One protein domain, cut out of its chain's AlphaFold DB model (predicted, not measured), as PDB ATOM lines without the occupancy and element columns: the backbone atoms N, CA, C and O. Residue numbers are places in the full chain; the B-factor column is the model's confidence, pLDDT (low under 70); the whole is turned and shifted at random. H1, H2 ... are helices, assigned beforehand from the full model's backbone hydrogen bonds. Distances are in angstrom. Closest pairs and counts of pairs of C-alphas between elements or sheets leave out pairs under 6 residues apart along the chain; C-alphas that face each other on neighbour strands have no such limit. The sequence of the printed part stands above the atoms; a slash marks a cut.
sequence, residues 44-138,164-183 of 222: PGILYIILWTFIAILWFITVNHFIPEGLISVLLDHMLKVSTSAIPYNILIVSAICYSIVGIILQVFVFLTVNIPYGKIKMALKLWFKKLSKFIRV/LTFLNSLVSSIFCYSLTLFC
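AT A GLANCE: This is residues 44 to 138 and 164 to 183 of the 222 residues of an uncharacterized protein of Clostridium sp. CAG:1219 (UniProt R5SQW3). Two long helices, H1 and H3, run side by side in opposite directions, and H5 crosses H3 over residues 104 to 112. Beyond one end of this body H4 sticks out as a free arm; toward the other end the short H2 turns off from the end of H1. The printed part has 115 residues with five named helices, H1 to H5 in order, and no named strand; the class is all helix. It is only just extended, close to loose, with a radius of gyration of the C-alphas of 20.4 A and spans of 63 by 41 by 22 A.

HOW THE PARTS SIT: Start with H1, residues 44 to 66, and H3, residues 89 to 115: they touch, opposite ways at a shallow tilt of 21 degrees, with closest C-alphas Pro 44 and Val 110 at 5.5 A. H2, residues 71 to 79, only just touches H1 with 3 pairs of C-alphas within 8 A, the closest Asn 64 and Leu 71 at 6.0 A; their lines are about perpendicular, at 83 degrees. H4, residues 118 to 138, touches no helix. H5, residues 166 to 183, touches H3 at a steep tilt of 52 degrees, opposite ways, the closest C-alphas being Val 108 and Ser 169 at 5.3 A; H5 and H1 are apart. Every O i to N i+4 pair is within hydrogen-bond range in H1, H2, H4 and H5, and 19 of 23 are in H3.

IN THESE COORDINATES: Find C-alpha 44 at (130.030, 128.794, 143.190); from there H1 runs 33.1 A. H3 runs 40.4 A, H4 29.4 A, and H5 25.4 A to C-alpha 183 at (135.645, 110.805, 141.982).

THE WHOLE: The C-alphas of Thr 84 and Val 138 are farthest apart, at 66.1 A. Residues 139 to 163 are not printed, and C-alphas 138 and 164 are 42.1 A apart across that cut. Of the links printed whole, none is long. Look for pLDDT under 70 at residues 78 to 89, 116 to 126 and 132 to 138, among them.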
ATOM      1  N   PRO A  44     128.728 129.452 143.292       78.62
ATOM      2  CA  PRO A  44     130.030 128.794 143.190       78.62
ATOM      3  C   PRO A  44     129.981 127.465 142.428       78.62
ATOM      4  O   PRO A  44     130.845 127.214 141.599       78.62
ATOM      5  N   GLY A  45     128.954 126.637 142.653       79.94
ATOM      6  CA  GLY A  45     128.787 125.359 141.952       79.94
ATOM      7  C   GLY A  45     128.580 125.511 140.444       79.94
ATOM      8  O   GLY A  45     129.200 124.796 139.665       79.94
ATOM      9  N   ILE A  46     127.757 126.468 140.011       80.19
ATOM     10  CA  ILE A  46     127.554 126.758 138.583       80.19
ATOM     11  C   ILE A  46     128.843 127.302 137.958       80.19
ATOM     12  O   ILE A  46     129.256 126.833 136.900       80.19
ATOM     13  N   LEU A  47     129.499 128.265 138.616       84.25
ATOM     14  CA  LEU A  47     130.761 128.835 138.137       84.25
ATOM     15  C   LEU A  47     131.857 127.771 138.027       84.25
ATOM     16  O   LEU A  47     132.620 127.787 137.067       84.25
ATOM     17  N   TYR A  48     131.896 126.826 138.967       85.25
ATOM     18  CA  TYR A  48     132.799 125.682 138.939       85.25
ATOM     19  C   TYR A  48     132.591 124.811 137.695       85.25
ATOM     20  O   TYR A  48     133.549 124.525 136.979       85.25
ATOM     21  N   ILE A  49     131.341 124.434 137.402       84.25
ATOM     22  CA  ILE A  49     131.009 123.617 136.225       84.25
ATOM     23  C   ILE A  49     131.381 124.353 134.935       84.25
ATOM     24  O   ILE A  49     132.019 123.769 134.059       84.25
ATOM     25  N   ILE A  50     131.021 125.637 134.823       87.62
ATOM     26  CA  ILE A  50     131.335 126.457 133.643       87.62
ATOM     27  C   ILE A  50     132.848 126.543 133.438       87.62
ATOM     28  O   ILE A  50     133.322 126.338 132.321       87.62
ATOM     29  N   LEU A  51     133.603 126.806 134.509       89.75
ATOM     30  CA  LEU A  51     135.056 126.931 134.461       89.75
ATOM     31  C   LEU A  51     135.712 125.659 133.913       89.75
ATOM     32  O   LEU A  51     136.460 125.725 132.939       89.75
ATOM     33  N   TRP A  52     135.414 124.501 134.504       86.81
ATOM     34  CA  TRP A  52     136.038 123.242 134.095       86.81
ATOM     35  C   TRP A  52     135.571 122.762 132.722       86.81
ATOM     36  O   TRP A  52     136.368 122.197 131.978       86.81
ATOM     37  N   THR A  53     134.328 123.065 132.338       87.81
ATOM     38  CA  THR A  53     133.841 122.810 130.973       87.81
ATOM     39  C   THR A  53     134.619 123.643 129.956       87.81
ATOM     40  O   THR A  53     135.076 123.118 128.945       87.81
ATOM     41  N   PHE A  54     134.821 124.932 130.232       89.81
ATOM     42  CA  PHE A  54     135.582 125.821 129.356       89.81
ATOM     43  C   PHE A  54     137.045 125.377 129.215       89.81
ATOM     44  O   PHE A  54     137.563 125.309 128.103       89.81
ATOM     45  N   ILE A  55     137.687 124.996 130.323       89.75
ATOM     46  CA  ILE A  55     139.057 124.459 130.328       89.75
ATOM     47  C   ILE A  55     139.147 123.169 129.512       89.75
ATOM     48  O   ILE A  55     140.059 123.030 128.703       89.75
ATOM     49  N   ALA A  56     138.196 122.248 129.687       87.38
ATOM     50  CA  ALA A  56     138.165 120.997 128.938       87.38
ATOM     51  C   ALA A  56     138.013 121.235 127.428       87.38
ATOM     52  O   ALA A  56     138.708 120.598 126.640       87.38
ATOM     53  N   ILE A  57     137.161 122.185 127.023       89.50
ATOM     54  CA  ILE A  57     136.995 122.570 125.613       89.50
ATOM     55  C   ILE A  57     138.302 123.140 125.049       89.50
ATOM     56  O   ILE A  57     138.741 122.710 123.984       89.50
ATOM     57  N   LEU A  58     138.946 124.073 125.758       89.69
ATOM     58  CA  LEU A  58     140.219 124.651 125.315       89.69
ATOM     59  C   LEU A  58     141.321 123.595 125.198       89.69
ATOM     60  O   LEU A  58     142.059 123.578 124.207       89.69
ATOM     61  N   TRP A  59     141.411 122.690 126.174       89.88
ATOM     62  CA  TRP A  59     142.359 121.583 126.134       89.88
ATOM     63  C   TRP A  59     142.086 120.665 124.939       89.88
ATOM     64  O   TRP A  59     143.002 120.382 124.176       89.88
ATOM     65  N   PHE A  60     140.828 120.285 124.702       86.25
ATOM     66  CA  PHE A  60     140.442 119.438 123.571       86.25
ATOM     67  C   PHE A  60     140.770 120.073 122.212       86.25
ATOM     68  O   PHE A  60     141.313 119.404 121.334       86.25
ATOM     69  N   ILE A  61     140.501 121.374 122.045       86.25
ATOM     70  CA  ILE A  61     140.876 122.128 120.837       86.25
ATOM     71  C   ILE A  61     142.395 122.113 120.650       86.25
ATOM     72  O   ILE A  61     142.880 121.845 119.554       86.25
ATOM     73  N   THR A  62     143.142 122.364 121.727       85.25
ATOM     74  CA  THR A  62     144.608 122.384 121.692       85.25
ATOM     75  C   THR A  62     145.155 121.022 121.285       85.25
ATOM     76  O   THR A  62     145.971 120.932 120.378       85.25
ATOM     77  N   VAL A  63     144.674 119.946 121.904       84.25
ATOM     78  CA  VAL A  63     145.139 118.586 121.615       84.25
ATOM     79  C   VAL A  63     144.837 118.183 120.171       84.25
ATOM     80  O   VAL A  63     145.729 117.676 119.501       84.25
ATOM     81  N   ASN A  64     143.635 118.453 119.656       82.00
ATOM     82  CA  ASN A  64     143.297 118.128 118.263       82.00
ATOM     83  C   ASN A  64     144.058 118.975 117.237       82.00
ATOM     84  O   ASN A  64     144.214 118.552 116.098       82.00
ATOM     85  N   HIS A  65     144.543 120.160 117.617       82.12
ATOM     86  CA  HIS A  65     145.437 120.929 116.754       82.12
ATOM     87  C   HIS A  65     146.810 120.253 116.603       82.12
ATOM     88  O   HIS A  65     147.397 120.298 115.527       82.12
ATOM     89  N   PHE A  66     147.312 119.609 117.664       77.25
ATOM     90  CA  PHE A  66     148.621 118.943 117.666       77.25
ATOM     91  C   PHE A  66     148.573 117.455 117.286       77.25
ATOM     92  O   PHE A  66     149.604 116.898 116.914       77.25
ATOM     93  N   ILE A  67     147.408 116.808 117.368       77.44
ATOM     94  CA  ILE A  67     147.189 115.408 116.984       77.44
ATOM     95  C   ILE A  67     146.275 115.389 115.748       77.44
ATOM     96  O   ILE A  67     145.054 115.437 115.906       77.44
ATOM     97  N   PRO A  68     146.831 115.315 114.523       65.25
ATOM     98  CA  PRO A  68     146.056 115.420 113.282       65.25
ATOM     99  C   PRO A  68     145.078 114.257 113.069       65.25
ATOM    100  O   PRO A  68     144.055 114.426 112.412       65.25
ATOM    101  N   GLU A  69     145.358 113.095 113.661       72.00
ATOM    102  CA  GLU A  69     144.460 111.933 113.668       72.00
ATOM    103  C   GLU A  69     143.217 112.179 114.545       72.00
ATOM    104  O   GLU A  69     142.176 111.561 114.322       72.00
ATOM    105  N   GLY A  70     143.295 113.128 115.488       71.31
ATOM    106  CA  GLY A  70     142.277 113.450 116.487       71.31
ATOM    107  C   GLY A  70     142.446 112.671 117.797       71.31
ATOM    108  O   GLY A  70     142.855 111.518 117.814       71.31
ATOM    109  N   LEU A  71     142.098 113.279 118.938       73.44
ATOM    110  CA  LEU A  71     142.203 112.618 120.248       73.44
ATOM    111  C   LEU A  71     141.303 111.373 120.346       73.44
ATOM    112  O   LEU A  71     141.683 110.383 120.961       73.44
ATOM    113  N   ILE A  72     140.100 111.433 119.766       74.25
ATOM    114  CA  ILE A  72     139.083 110.378 119.898       74.25
ATOM    115  C   ILE A  72     139.496 109.108 119.150       74.25
ATOM    116  O   ILE A  72     139.344 108.023 119.699       74.25
ATOM    117  N   SER A  73     140.018 109.237 117.929       70.69
ATOM    118  CA  SER A  73     140.496 108.101 117.127       70.69
ATOM    119  C   SER A  73     141.666 107.408 117.820       70.69
ATOM    120  O   SER A  73     141.612 106.203 118.025       70.69
ATOM    121  N   VAL A  74     142.643 108.177 118.312       71.00
ATOM    122  CA  VAL A  74     143.787 107.661 119.072       71.00
ATOM    123  C   VAL A  74     143.334 106.916 120.332       71.00
ATOM    124  O   VAL A  74     143.852 105.842 120.639       71.00
ATOM    125  N   LEU A  75     142.345 107.452 121.059       71.00
ATOM    126  CA  LEU A  75     141.795 106.782 122.239       71.00
ATOM    127  C   LEU A  75     141.092 105.471 121.863       71.00
ATOM    128  O   LEU A  75     141.275 104.462 122.541       71.00
ATOM    129  N   LEU A  76     140.305 105.483 120.784       69.38
ATOM    130  CA  LEU A  76     139.559 104.321 120.306       69.38
ATOM    131  C   LEU A  76     140.503 103.211 119.829       69.38
ATOM    132  O   LEU A  76     140.338 102.059 120.226       69.38
ATOM    133  N   ASP A  77     141.526 103.563 119.055       70.25
ATOM    134  CA  ASP A  77     142.539 102.635 118.547       70.25
ATOM    135  C   ASP A  77     143.341 102.002 119.687       70.25
ATOM    136  O   ASP A  77     143.635 100.802 119.653       70.25
ATOM    137  N   HIS A  78     143.632 102.781 120.737       67.25
ATOM    138  CA  HIS A  78     144.272 102.271 121.943       67.25
ATOM    139  C   HIS A  78     143.359 101.309 122.720       67.25
ATOM    140  O   HIS A  78     143.800 100.227 123.109       67.25
ATOM    141  N   MET A  79     142.076 101.649 122.905       65.31
ATOM    142  CA  MET A  79     141.116 100.760 123.575       65.31
ATOM    143  C   MET A  79     140.866  99.466 122.789       65.31
ATOM    144  O   MET A  79     140.697  98.405 123.390       65.31
ATOM    145  N   LEU A  80     140.881  99.534 121.457       69.12
ATOM    146  CA  LEU A  80     140.716  98.379 120.574       69.12
ATOM    147  C   LEU A  80     142.015  97.577 120.387       69.12
ATOM    148  O   LEU A  80     141.980  96.514 119.769       69.12
ATOM    149  N   LYS A  81     143.146  98.041 120.942       65.56
ATOM    150  CA  LYS A  81     144.486  97.440 120.787       65.56
ATOM    151  C   LYS A  81     144.904  97.283 119.316       65.56
ATOM    152  O   LYS A  81     145.636  96.356 118.979       65.56
ATOM    153  N   VAL A  82     144.418  98.169 118.443       63.19
ATOM    154  CA  VAL A  82     144.604  98.081 116.984       63.19
ATOM    155  C   VAL A  82     145.897  98.764 116.529       63.19
ATOM    156  O   VAL A  82     146.430  98.393 115.487       63.19
ATOM    157  N   SER A  83     146.454  99.707 117.302       51.25
ATOM    158  CA  SER A  83     147.648 100.459 116.888       51.25
ATOM    159  C   SER A  83     148.870 100.292 117.804       51.25
ATOM    160  O   SER A  83     148.794 100.299 119.033       51.25
ATOM    161  N   THR A  84     150.035 100.191 117.154       48.00
ATOM    162  CA  THR A  84     151.389 100.387 117.699       48.00
ATOM    163  C   THR A  84     151.899 101.793 117.364       48.00
ATOM    164  O   THR A  84     153.071 101.966 117.023       48.00
ATOM    165  N   SER A  85     151.034 102.813 117.359       50.34
ATOM    166  CA  SER A  85     151.502 104.183 117.150       50.34
ATOM    167  C   SER A  85     152.185 104.678 118.425       50.34
ATOM    168  O   SER A  85     151.643 104.594 119.530       50.34
ATOM    169  N   ALA A  86     153.418 105.168 118.280       51.88
ATOM    170  CA  ALA A  86     154.161 105.843 119.337       51.88
ATOM    171  C   ALA A  86     153.506 107.206 119.605       51.88
ATOM    172  O   ALA A  86     153.989 108.253 119.182       51.88
ATOM    173  N   ILE A  87     152.346 107.181 120.258       57.81
ATOM    174  CA  ILE A  87     151.626 108.375 120.683       57.81
ATOM    175  C   ILE A  87     152.579 109.183 121.572       57.81
ATOM    176  O   ILE A  87     153.196 108.614 122.481       57.81
ATOM    177  N   PRO A  88     152.698 110.506 121.380       65.12
ATOM    178  CA  PRO A  88     153.447 111.357 122.287       65.12
ATOM    179  C   PRO A  88     152.651 111.552 123.588       65.12
ATOM    180  O   PRO A  88     152.198 112.652 123.908       65.12
ATOM    181  N   TYR A  89     152.486 110.479 124.365       66.88
ATOM    182  CA  TYR A  89     151.816 110.477 125.666       66.88
ATOM    183  C   TYR A  89     152.391 111.548 126.593       66.88
ATOM    184  O   TYR A  89     151.652 112.184 127.336       66.88
ATOM    185  N   ASN A  90     153.690 111.828 126.477       70.50
ATOM    186  CA  ASN A  90     154.344 112.905 127.211       70.50
ATOM    187  C   ASN A  90     153.730 114.284 126.904       70.50
ATOM    188  O   ASN A  90     153.518 115.061 127.829       70.50
ATOM    189  N   ILE A  91     153.381 114.588 125.648       74.94
ATOM    190  CA  ILE A  91     152.758 115.871 125.272       74.94
ATOM    191  C   ILE A  91     151.316 115.950 125.805       74.94
ATOM    192  O   ILE A  91     150.897 116.984 126.329       74.94
ATOM    193  N   LEU A  92     150.567 114.845 125.744       78.44
ATOM    194  CA  LEU A  92     149.222 114.740 126.323       78.44
ATOM    195  C   LEU A  92     149.235 114.948 127.843       78.44
ATOM    196  O   LEU A  92     148.465 115.756 128.357       78.44
ATOM    197  N   ILE A  93     150.151 114.286 128.549       80.06
ATOM    198  CA  ILE A  93     150.305 114.405 130.003       80.06
ATOM    199  C   ILE A  93     150.718 115.829 130.386       80.06
ATOM    200  O   ILE A  93     150.089 116.439 131.248       80.06
ATOM    201  N   VAL A  94     151.733 116.394 129.725       82.56
ATOM    202  CA  VAL A  94     152.219 117.752 130.020       82.56
ATOM    203  C   VAL A  94     151.132 118.794 129.751       82.56
ATOM    204  O   VAL A  94     150.900 119.663 130.589       82.56
ATOM    205  N   SER A  95     150.413 118.691 128.629       85.81
ATOM    206  CA  SER A  95     149.307 119.609 128.332       85.81
ATOM    207  C   SER A  95     148.179 119.495 129.362       85.81
ATOM    208  O   SER A  95     147.700 120.520 129.846       85.81
ATOM    209  N   ALA A  96     147.802 118.278 129.768       85.12
ATOM    210  CA  ALA A  96     146.793 118.059 130.799       85.12
ATOM    211  C   ALA A  96     147.214 118.674 132.144       85.12
ATOM    212  O   ALA A  96     146.406 119.346 132.786       85.12
ATOM    213  N   ILE A  97     148.483 118.526 132.545       87.25
ATOM    214  CA  ILE A  97     149.029 119.148 133.761       87.25
ATOM    215  C   ILE A  97     148.949 120.677 133.674       87.25
ATOM    216  O   ILE A  97     148.438 121.312 134.598       87.25
ATOM    217  N   CYS A  98     149.387 121.279 132.565       89.06
ATOM    218  CA  CYS A  98     149.347 122.733 132.380       89.06
ATOM    219  C   CYS A  98     147.919 123.289 132.492       89.06
ATOM    220  O   CYS A  98     147.678 124.227 133.253       89.06
ATOM    221  N   TYR A  99     146.958 122.682 131.790       89.38
ATOM    222  CA  TYR A  99     145.554 123.099 131.851       89.38
ATOM    223  C   TYR A  99     144.934 122.874 133.236       89.38
ATOM    224  O   TYR A  99     144.131 123.691 133.689       89.38
ATOM    225  N   SER A 100     145.356 121.826 133.948       88.31
ATOM    226  CA  SER A 100     144.938 121.575 135.332       88.31
ATOM    227  C   SER A 100     145.427 122.670 136.280       88.31
ATOM    228  O   SER A 100     144.645 123.173 137.083       88.31
ATOM    229  N   ILE A 101     146.692 123.092 136.166       89.81
ATOM    230  CA  ILE A 101     147.259 124.178 136.983       89.81
ATOM    231  C   ILE A 101     146.507 125.488 136.728       89.81
ATOM    232  O   ILE A 101     146.084 126.150 137.677       89.81
ATOM    233  N   VAL A 102     146.286 125.840 135.456       89.25
ATOM    234  CA  VAL A 102     145.501 127.028 135.080       89.25
ATOM    235  C   VAL A 102     144.093 126.951 135.673       89.25
ATOM    236  O   VAL A 102     143.606 127.928 136.242       89.25
ATOM    237  N   GLY A 103     143.461 125.778 135.609       86.88
ATOM    238  CA  GLY A 103     142.150 125.546 136.199       86.88
ATOM    239  C   GLY A 103     142.102 125.747 137.702       86.88
ATOM    240  O   GLY A 103     141.238 126.476 138.185       86.88
ATOM    241  N   ILE A 104     143.066 125.192 138.439       87.69
ATOM    242  CA  ILE A 104     143.173 125.353 139.895       87.69
ATOM    243  C   ILE A 104     143.331 126.833 140.271       87.69
ATOM    244  O   ILE A 104     142.682 127.297 141.212       87.69
ATOM    245  N   ILE A 105     144.150 127.588 139.529       85.31
ATOM    246  CA  ILE A 105     144.341 129.028 139.754       85.31
ATOM    247  C   ILE A 105     143.030 129.784 139.516       85.31
ATOM    248  O   ILE A 105     142.610 130.576 140.360       85.31
ATOM    249  N   LEU A 106     142.340 129.520 138.403       87.12
ATOM    250  CA  LEU A 106     141.067 130.176 138.096       87.12
ATOM    251  C   LEU A 106     139.955 129.788 139.083       87.12
ATOM    252  O   LEU A 106     139.095 130.603 139.424       87.12
ATOM    253  N   GLN A 107     140.000 128.569 139.611       87.75
ATOM    254  CA  GLN A 107     139.059 128.072 140.604       87.75
ATOM    255  C   GLN A 107     139.153 128.836 141.931       87.75
ATOM    256  O   GLN A 107     138.150 128.952 142.635       87.75
ATOM    257  N   VAL A 108     140.299 129.453 142.251       83.75
ATOM    258  CA  VAL A 108     140.429 130.339 143.424       83.75
ATOM    259  C   VAL A 108     139.386 131.458 143.390       83.75
ATOM    260  O   VAL A 108     138.762 131.751 144.411       83.75
ATOM    261  N   PHE A 109     139.122 132.038 142.216       80.75
ATOM    262  CA  PHE A 109     138.108 133.084 142.067       80.75
ATOM    263  C   PHE A 109     136.695 132.558 142.323       80.75
ATOM    264  O   PHE A 109     135.883 133.267 142.916       80.75
ATOM    265  N   VAL A 110     136.418 131.303 141.956       84.00
ATOM    266  CA  VAL A 110     135.144 130.637 142.251       84.00
ATOM    267  C   VAL A 110     134.935 130.535 143.763       84.00
ATOM    268  O   VAL A 110     133.869 130.898 144.255       84.00
ATOM    269  N   PHE A 111     135.957 130.141 144.525       78.50
ATOM    270  CA  PHE A 111     135.874 130.097 145.990       78.50
ATOM    271  C   PHE A 111     135.762 131.483 146.627       78.50
ATOM    272  O   PHE A 111     135.004 131.659 147.580       78.50
ATOM    273  N   LEU A 112     136.428 132.498 146.076       76.50
ATOM    274  CA  LEU A 112     136.285 133.871 146.562       76.50
ATOM    275  C   LEU A 112     134.855 134.413 146.392       76.50
ATOM    276  O   LEU A 112     134.447 135.277 147.171       76.50
ATOM    277  N   THR A 113     134.052 133.883 145.458       75.12
ATOM    278  CA  THR A 113     132.634 134.277 145.332       75.12
ATOM    279  C   THR A 113     131.782 133.900 146.548       75.12
ATOM    280  O   THR A 113     130.745 134.522 146.772       75.12
ATOM    281  N   VAL A 114     132.242 132.962 147.387       74.19
ATOM    282  CA  VAL A 114     131.585 132.590 148.655       74.19
ATOM    283  C   VAL A 114     131.553 133.762 149.641       74.19
ATOM    284  O   VAL A 114     130.636 133.859 150.454       74.19
ATOM    285  N   ASN A 115     132.496 134.703 149.529       70.19
ATOM    286  CA  ASN A 115     132.521 135.921 150.342       70.19
ATOM    287  C   ASN A 115     131.449 136.944 149.952       70.19
ATOM    288  O   ASN A 115     131.252 137.928 150.668       70.19
ATOM    289  N   ILE A 116     130.780 136.768 148.809       67.38
ATOM    290  CA  ILE A 116     129.768 137.709 148.344       67.38
ATOM    291  C   ILE A 116     128.435 137.342 149.015       67.38
ATOM    292  O   ILE A 116     127.892 136.267 148.753       67.38
ATOM    293  N   PRO A 117     127.857 138.217 149.862       64.00
ATOM    294  CA  PRO A 117     126.615 137.905 150.554       64.00
ATOM    295  C   PRO A 117     125.485 137.699 149.539       64.00
ATOM    296  O   PRO A 117     125.138 138.606 148.775       64.00
ATOM    297  N   TYR A 118     124.879 136.510 149.567       57.56
ATOM    298  CA  TYR A 118     123.830 136.091 148.634       57.56
ATOM    299  C   TYR A 118     122.649 137.076 148.580       57.56
ATOM    300  O   TYR A 118     122.056 137.274 147.522       57.56
ATOM    301  N   GLY A 119     122.351 137.771 149.686       57.31
ATOM    302  CA  GLY A 119     121.340 138.834 149.737       57.31
ATOM    303  C   GLY A 119     121.604 139.984 148.757       57.31
ATOM    304  O   GLY A 119     120.677 140.435 148.084       57.31
ATOM    305  N   LYS A 120     122.868 140.402 148.586       59.75
ATOM    306  CA  LYS A 120     123.245 141.456 147.627       59.75
ATOM    307  C   LYS A 120     123.118 140.972 146.184       59.75
ATOM    308  O   LYS A 120     122.591 141.702 145.349       59.75
ATOM    309  N   ILE A 121     123.522 139.729 145.901       58.72
ATOM    310  CA  ILE A 121     123.374 139.134 144.563       58.72
ATOM    311  C   ILE A 121     121.894 138.964 144.223       58.72
ATOM    312  O   ILE A 121     121.467 139.395 143.161       58.72
ATOM    313  N   LYS A 122     121.083 138.407 145.128       57.38
ATOM    314  CA  LYS A 122     119.637 138.227 144.934       57.38
ATOM    315  C   LYS A 122     118.930 139.562 144.700       57.38
ATOM    316  O   LYS A 122     118.051 139.639 143.847       57.38
ATOM    317  N   MET A 123     119.321 140.619 145.415       57.00
ATOM    318  CA  MET A 123     118.784 141.966 145.211       57.00
ATOM    319  C   MET A 123     119.212 142.552 143.859       57.00
ATOM    320  O   MET A 123     118.363 143.078 143.143       57.00
ATOM    321  N   ALA A 124     120.479 142.394 143.463       63.88
ATOM    322  CA  ALA A 124     120.969 142.801 142.148       63.88
ATOM    323  C   ALA A 124     120.256 142.046 141.015       63.88
ATOM    324  O   ALA A 124     119.775 142.671 140.075       63.88
ATOM    325  N   LEU A 125     120.093 140.726 141.146       63.16
ATOM    326  CA  LEU A 125     119.369 139.878 140.201       63.16
ATOM    327  C   LEU A 125     117.895 140.289 140.120       63.16
ATOM    328  O   LEU A 125     117.369 140.472 139.031       63.16
ATOM    329  N   LYS A 126     117.232 140.509 141.265       66.25
ATOM    330  CA  LYS A 126     115.840 140.988 141.331       66.25
ATOM    331  C   LYS A 126     115.691 142.349 140.653       66.25
ATOM    332  O   LYS A 126     114.721 142.561 139.932       66.25
ATOM    333  N   LEU A 127     116.645 143.262 140.844       70.94
ATOM    334  CA  LEU A 127     116.673 144.554 140.155       70.94
ATOM    335  C   LEU A 127     116.908 144.391 138.652       70.94
ATOM    336  O   LEU A 127     116.272 145.091 137.867       70.94
ATOM    337  N   TRP A 128     117.768 143.459 138.246       70.50
ATOM    338  CA  TRP A 128     118.057 143.174 136.843       70.50
ATOM    339  C   TRP A 128     116.851 142.552 136.135       70.50
ATOM    340  O   TRP A 128     116.421 143.072 135.113       70.50
ATOM    341  N   PHE A 129     116.208 141.546 136.734       70.19
ATOM    342  CA  PHE A 129     114.948 140.977 136.252       70.19
ATOM    343  C   PHE A 129     113.810 141.999 136.253       70.19
ATOM    344  O   PHE A 129     113.027 142.015 135.312       70.19
ATOM    345  N   LYS A 130     113.736 142.901 137.241       68.31
ATOM    346  CA  LYS A 130     112.755 144.001 137.252       68.31
ATOM    347  C   LYS A 130     113.026 145.017 136.137       68.31
ATOM    348  O   LYS A 130     112.083 145.536 135.544       68.31
ATOM    349  N   LYS A 131     114.295 145.304 135.828       70.06
ATOM    350  CA  LYS A 131     114.683 146.138 134.678       70.06
ATOM    351  C   LYS A 131     114.355 145.443 133.361       70.06
ATOM    352  O   LYS A 131     113.746 146.073 132.506       70.06
ATOM    353  N   LEU A 132     114.672 144.157 133.232       65.75
ATOM    354  CA  LEU A 132     114.377 143.343 132.056       65.75
ATOM    355  C   LEU A 132     112.863 143.225 131.832       65.75
ATOM    356  O   LEU A 132     112.383 143.488 130.736       65.75
ATOM    357  N   SER A 133     112.083 142.954 132.884       65.75
ATOM    358  CA  SER A 133     110.619 142.912 132.816       65.75
ATOM    359  C   SER A 133     110.022 144.276 132.487       65.75
ATOM    360  O   SER A 133     109.008 144.347 131.804       65.75
ATOM    361  N   LYS A 134     110.634 145.373 132.960       63.66
ATOM    362  CA  LYS A 134     110.232 146.734 132.587       63.66
ATOM    363  C   LYS A 134     110.556 147.006 131.118       63.66
ATOM    364  O   LYS A 134     109.717 147.567 130.434       63.66
ATOM    365  N   PHE A 135     111.697 146.544 130.614       60.62
ATOM    366  CA  PHE A 135     112.064 146.632 129.198       60.62
ATOM    367  C   PHE A 135     111.086 145.852 128.303       60.62
ATOM    368  O   PHE A 135     110.655 146.348 127.268       60.62
ATOM    369  N   ILE A 136     110.659 144.669 128.755       57.22
ATOM    370  CA  ILE A 136     109.644 143.846 128.084       57.22
ATOM    371  C   ILE A 136     108.257 144.515 128.160       57.22
ATOM    372  O   ILE A 136     107.564 144.594 127.150       57.22
ATOM    373  N   ARG A 137     107.866 145.079 129.315       50.41
ATOM    374  CA  ARG A 137     106.601 145.831 129.471       50.41
ATOM    375  C   ARG A 137     106.563 147.142 128.690       50.41
ATOM    376  O   ARG A 137     105.480 147.542 128.275       50.41
ATOM    377  N   VAL A 138     107.703 147.794 128.450       49.34
ATOM    378  CA  VAL A 138     107.784 149.019 127.632       49.34
ATOM    379  C   VAL A 138     107.397 148.748 126.172       49.34
ATOM    380  O   VAL A 138     106.915 149.658 125.506       49.34
ATOM    381  N   LEU A 164     136.840 134.329 153.482       70.12
ATOM    382  CA  LEU A 164     137.775 133.450 152.806       70.12
ATOM    383  C   LEU A 164     138.959 134.286 152.313       70.12
ATOM    384  O   LEU A 164     138.785 135.197 151.500       70.12
ATOM    385  N   THR A 165     140.154 134.003 152.819       77.44
ATOM    386  CA  THR A 165     141.394 134.611 152.330       77.44
ATOM    387  C   THR A 165     141.829 133.937 151.028       77.44
ATOM    388  O   THR A 165     141.405 132.819 150.721       77.44
ATOM    389  N   PHE A 166     142.701 134.590 150.259       74.81
ATOM    390  CA  PHE A 166     143.256 134.009 149.031       74.81
ATOM    391  C   PHE A 166     143.974 132.676 149.299       74.81
ATOM    392  O   PHE A 166     143.751 131.709 148.577       74.81
ATOM    393  N   LEU A 167     144.755 132.592 150.383       76.50
ATOM    394  CA  LEU A 167     145.466 131.370 150.769       76.50
ATOM    395  C   LEU A 167     144.498 130.213 151.061       76.50
ATOM    396  O   LEU A 167     144.653 129.126 150.513       76.50
ATOM    397  N   ASN A 168     143.448 130.460 151.850       74.56
ATOM    398  CA  ASN A 168     142.438 129.441 152.146       74.56
ATOM    399  C   ASN A 168     141.657 129.037 150.890       74.56
ATOM    400  O   ASN A 168     141.294 127.872 150.727       74.56
ATOM    401  N   SER A 169     141.423 129.987 149.985       77.25
ATOM    402  CA  SER A 169     140.779 129.736 148.693       77.25
ATOM    403  C   SER A 169     141.651 128.848 147.803       77.25
ATOM    404  O   SER A 169     141.144 127.899 147.219       77.25
ATOM    405  N   LEU A 170     142.965 129.089 147.764       76.94
ATOM    406  CA  LEU A 170     143.929 128.268 147.029       76.94
ATOM    407  C   LEU A 170     143.998 126.838 147.574       76.94
ATOM    408  O   LEU A 170     143.896 125.886 146.805       76.94
ATOM    409  N   VAL A 171     144.099 126.684 148.897       78.75
ATOM    410  CA  VAL A 171     144.078 125.366 149.551       78.75
ATOM    411  C   VAL A 171     142.769 124.633 149.232       78.75
ATOM    412  O   VAL A 171     142.795 123.465 148.854       78.75
ATOM    413  N   SER A 172     141.629 125.330 149.292       80.69
ATOM    414  CA  SER A 172     140.321 124.761 148.926       80.69
ATOM    415  C   SER A 172     140.260 124.321 147.464       80.69
ATOM    416  O   SER A 172     139.720 123.256 147.178       80.69
ATOM    417  N   SER A 173     140.823 125.109 146.540       79.06
ATOM    418  CA  SER A 173     140.881 124.762 145.116       79.06
ATOM    419  C   SER A 173     141.669 123.484 144.872       79.06
ATOM    420  O   SER A 173     141.187 122.611 144.154       79.06
ATOM    421  N   ILE A 174     142.835 123.340 145.509       82.00
ATOM    422  CA  ILE A 174     143.667 122.138 145.388       82.00
ATOM    423  C   ILE A 174     142.903 120.913 145.904       82.00
ATOM    424  O   ILE A 174     142.773 119.931 145.178       82.00
ATOM    425  N   PHE A 175     142.321 120.988 147.107       83.06
ATOM    426  CA  PHE A 175     141.544 119.877 147.670       83.06
ATOM    427  C   PHE A 175     140.332 119.509 146.813       83.06
ATOM    428  O   PHE A 175     140.070 118.329 146.583       83.06
ATOM    429  N   CYS A 176     139.611 120.505 146.301       85.31
ATOM    430  CA  CYS A 176     138.447 120.281 145.454       85.31
ATOM    431  C   CYS A 176     138.835 119.630 144.123       85.31
ATOM    432  O   CYS A 176     138.128 118.741 143.643       85.31
ATOM    433  N   TYR A 177     139.967 120.027 143.542       83.62
ATOM    434  CA  TYR A 177     140.507 119.390 142.347       83.62
ATOM    435  C   TYR A 177     140.927 117.938 142.617       83.62
ATOM    436  O   TYR A 177     140.515 117.037 141.888       83.62
ATOM    437  N   SER A 178     141.649 117.674 143.711       83.81
ATOM    438  CA  SER A 178     142.027 116.311 144.112       83.81
ATOM    439  C   SER A 178     140.811 115.413 144.344       83.81
ATOM    440  O   SER A 178     140.792 114.273 143.884       83.81
ATOM    441  N   LEU A 179     139.769 115.928 145.000       83.00
ATOM    442  CA  LEU A 179     138.522 115.192 145.201       83.00
ATOM    443  C   LEU A 179     137.821 114.917 143.861       83.00
ATOM    444  O   LEU A 179     137.244 113.849 143.681       83.00
ATOM    445  N   THR A 180     137.907 115.847 142.904       82.38
ATOM    446  CA  THR A 180     137.332 115.676 141.557       82.38
ATOM    447  C   THR A 180     138.030 114.554 140.813       82.38
ATOM    448  O   THR A 180     137.361 113.666 140.288       82.38
ATOM    449  N   LEU A 181     139.365 114.548 140.824       80.19
ATOM    450  CA  LEU A 181     140.153 113.462 140.247       80.19
ATOM    451  C   LEU A 181     139.822 112.122 140.901       80.19
ATOM    452  O   LEU A 181     139.601 111.141 140.202       80.19
ATOM    453  N   PHE A 182     139.717 112.086 142.230       79.06
ATOM    454  CA  PHE A 182     139.365 110.869 142.956       79.06
ATOM    455  C   PHE A 182     137.986 110.326 142.547       79.06
ATOM    456  O   PHE A 182     137.857 109.142 142.235       79.06
ATOM    457  N   CYS A 183     136.969 111.189 142.469       80.75
ATOM    458  CA  CYS A 183     135.645 110.805 141.982       80.75
ATOM    459  C   CYS A 183     135.686 110.299 140.533       80.75
ATOM    460  O   CYS A 183     135.054 109.289 140.232       80.75
TER     461      CYS A 183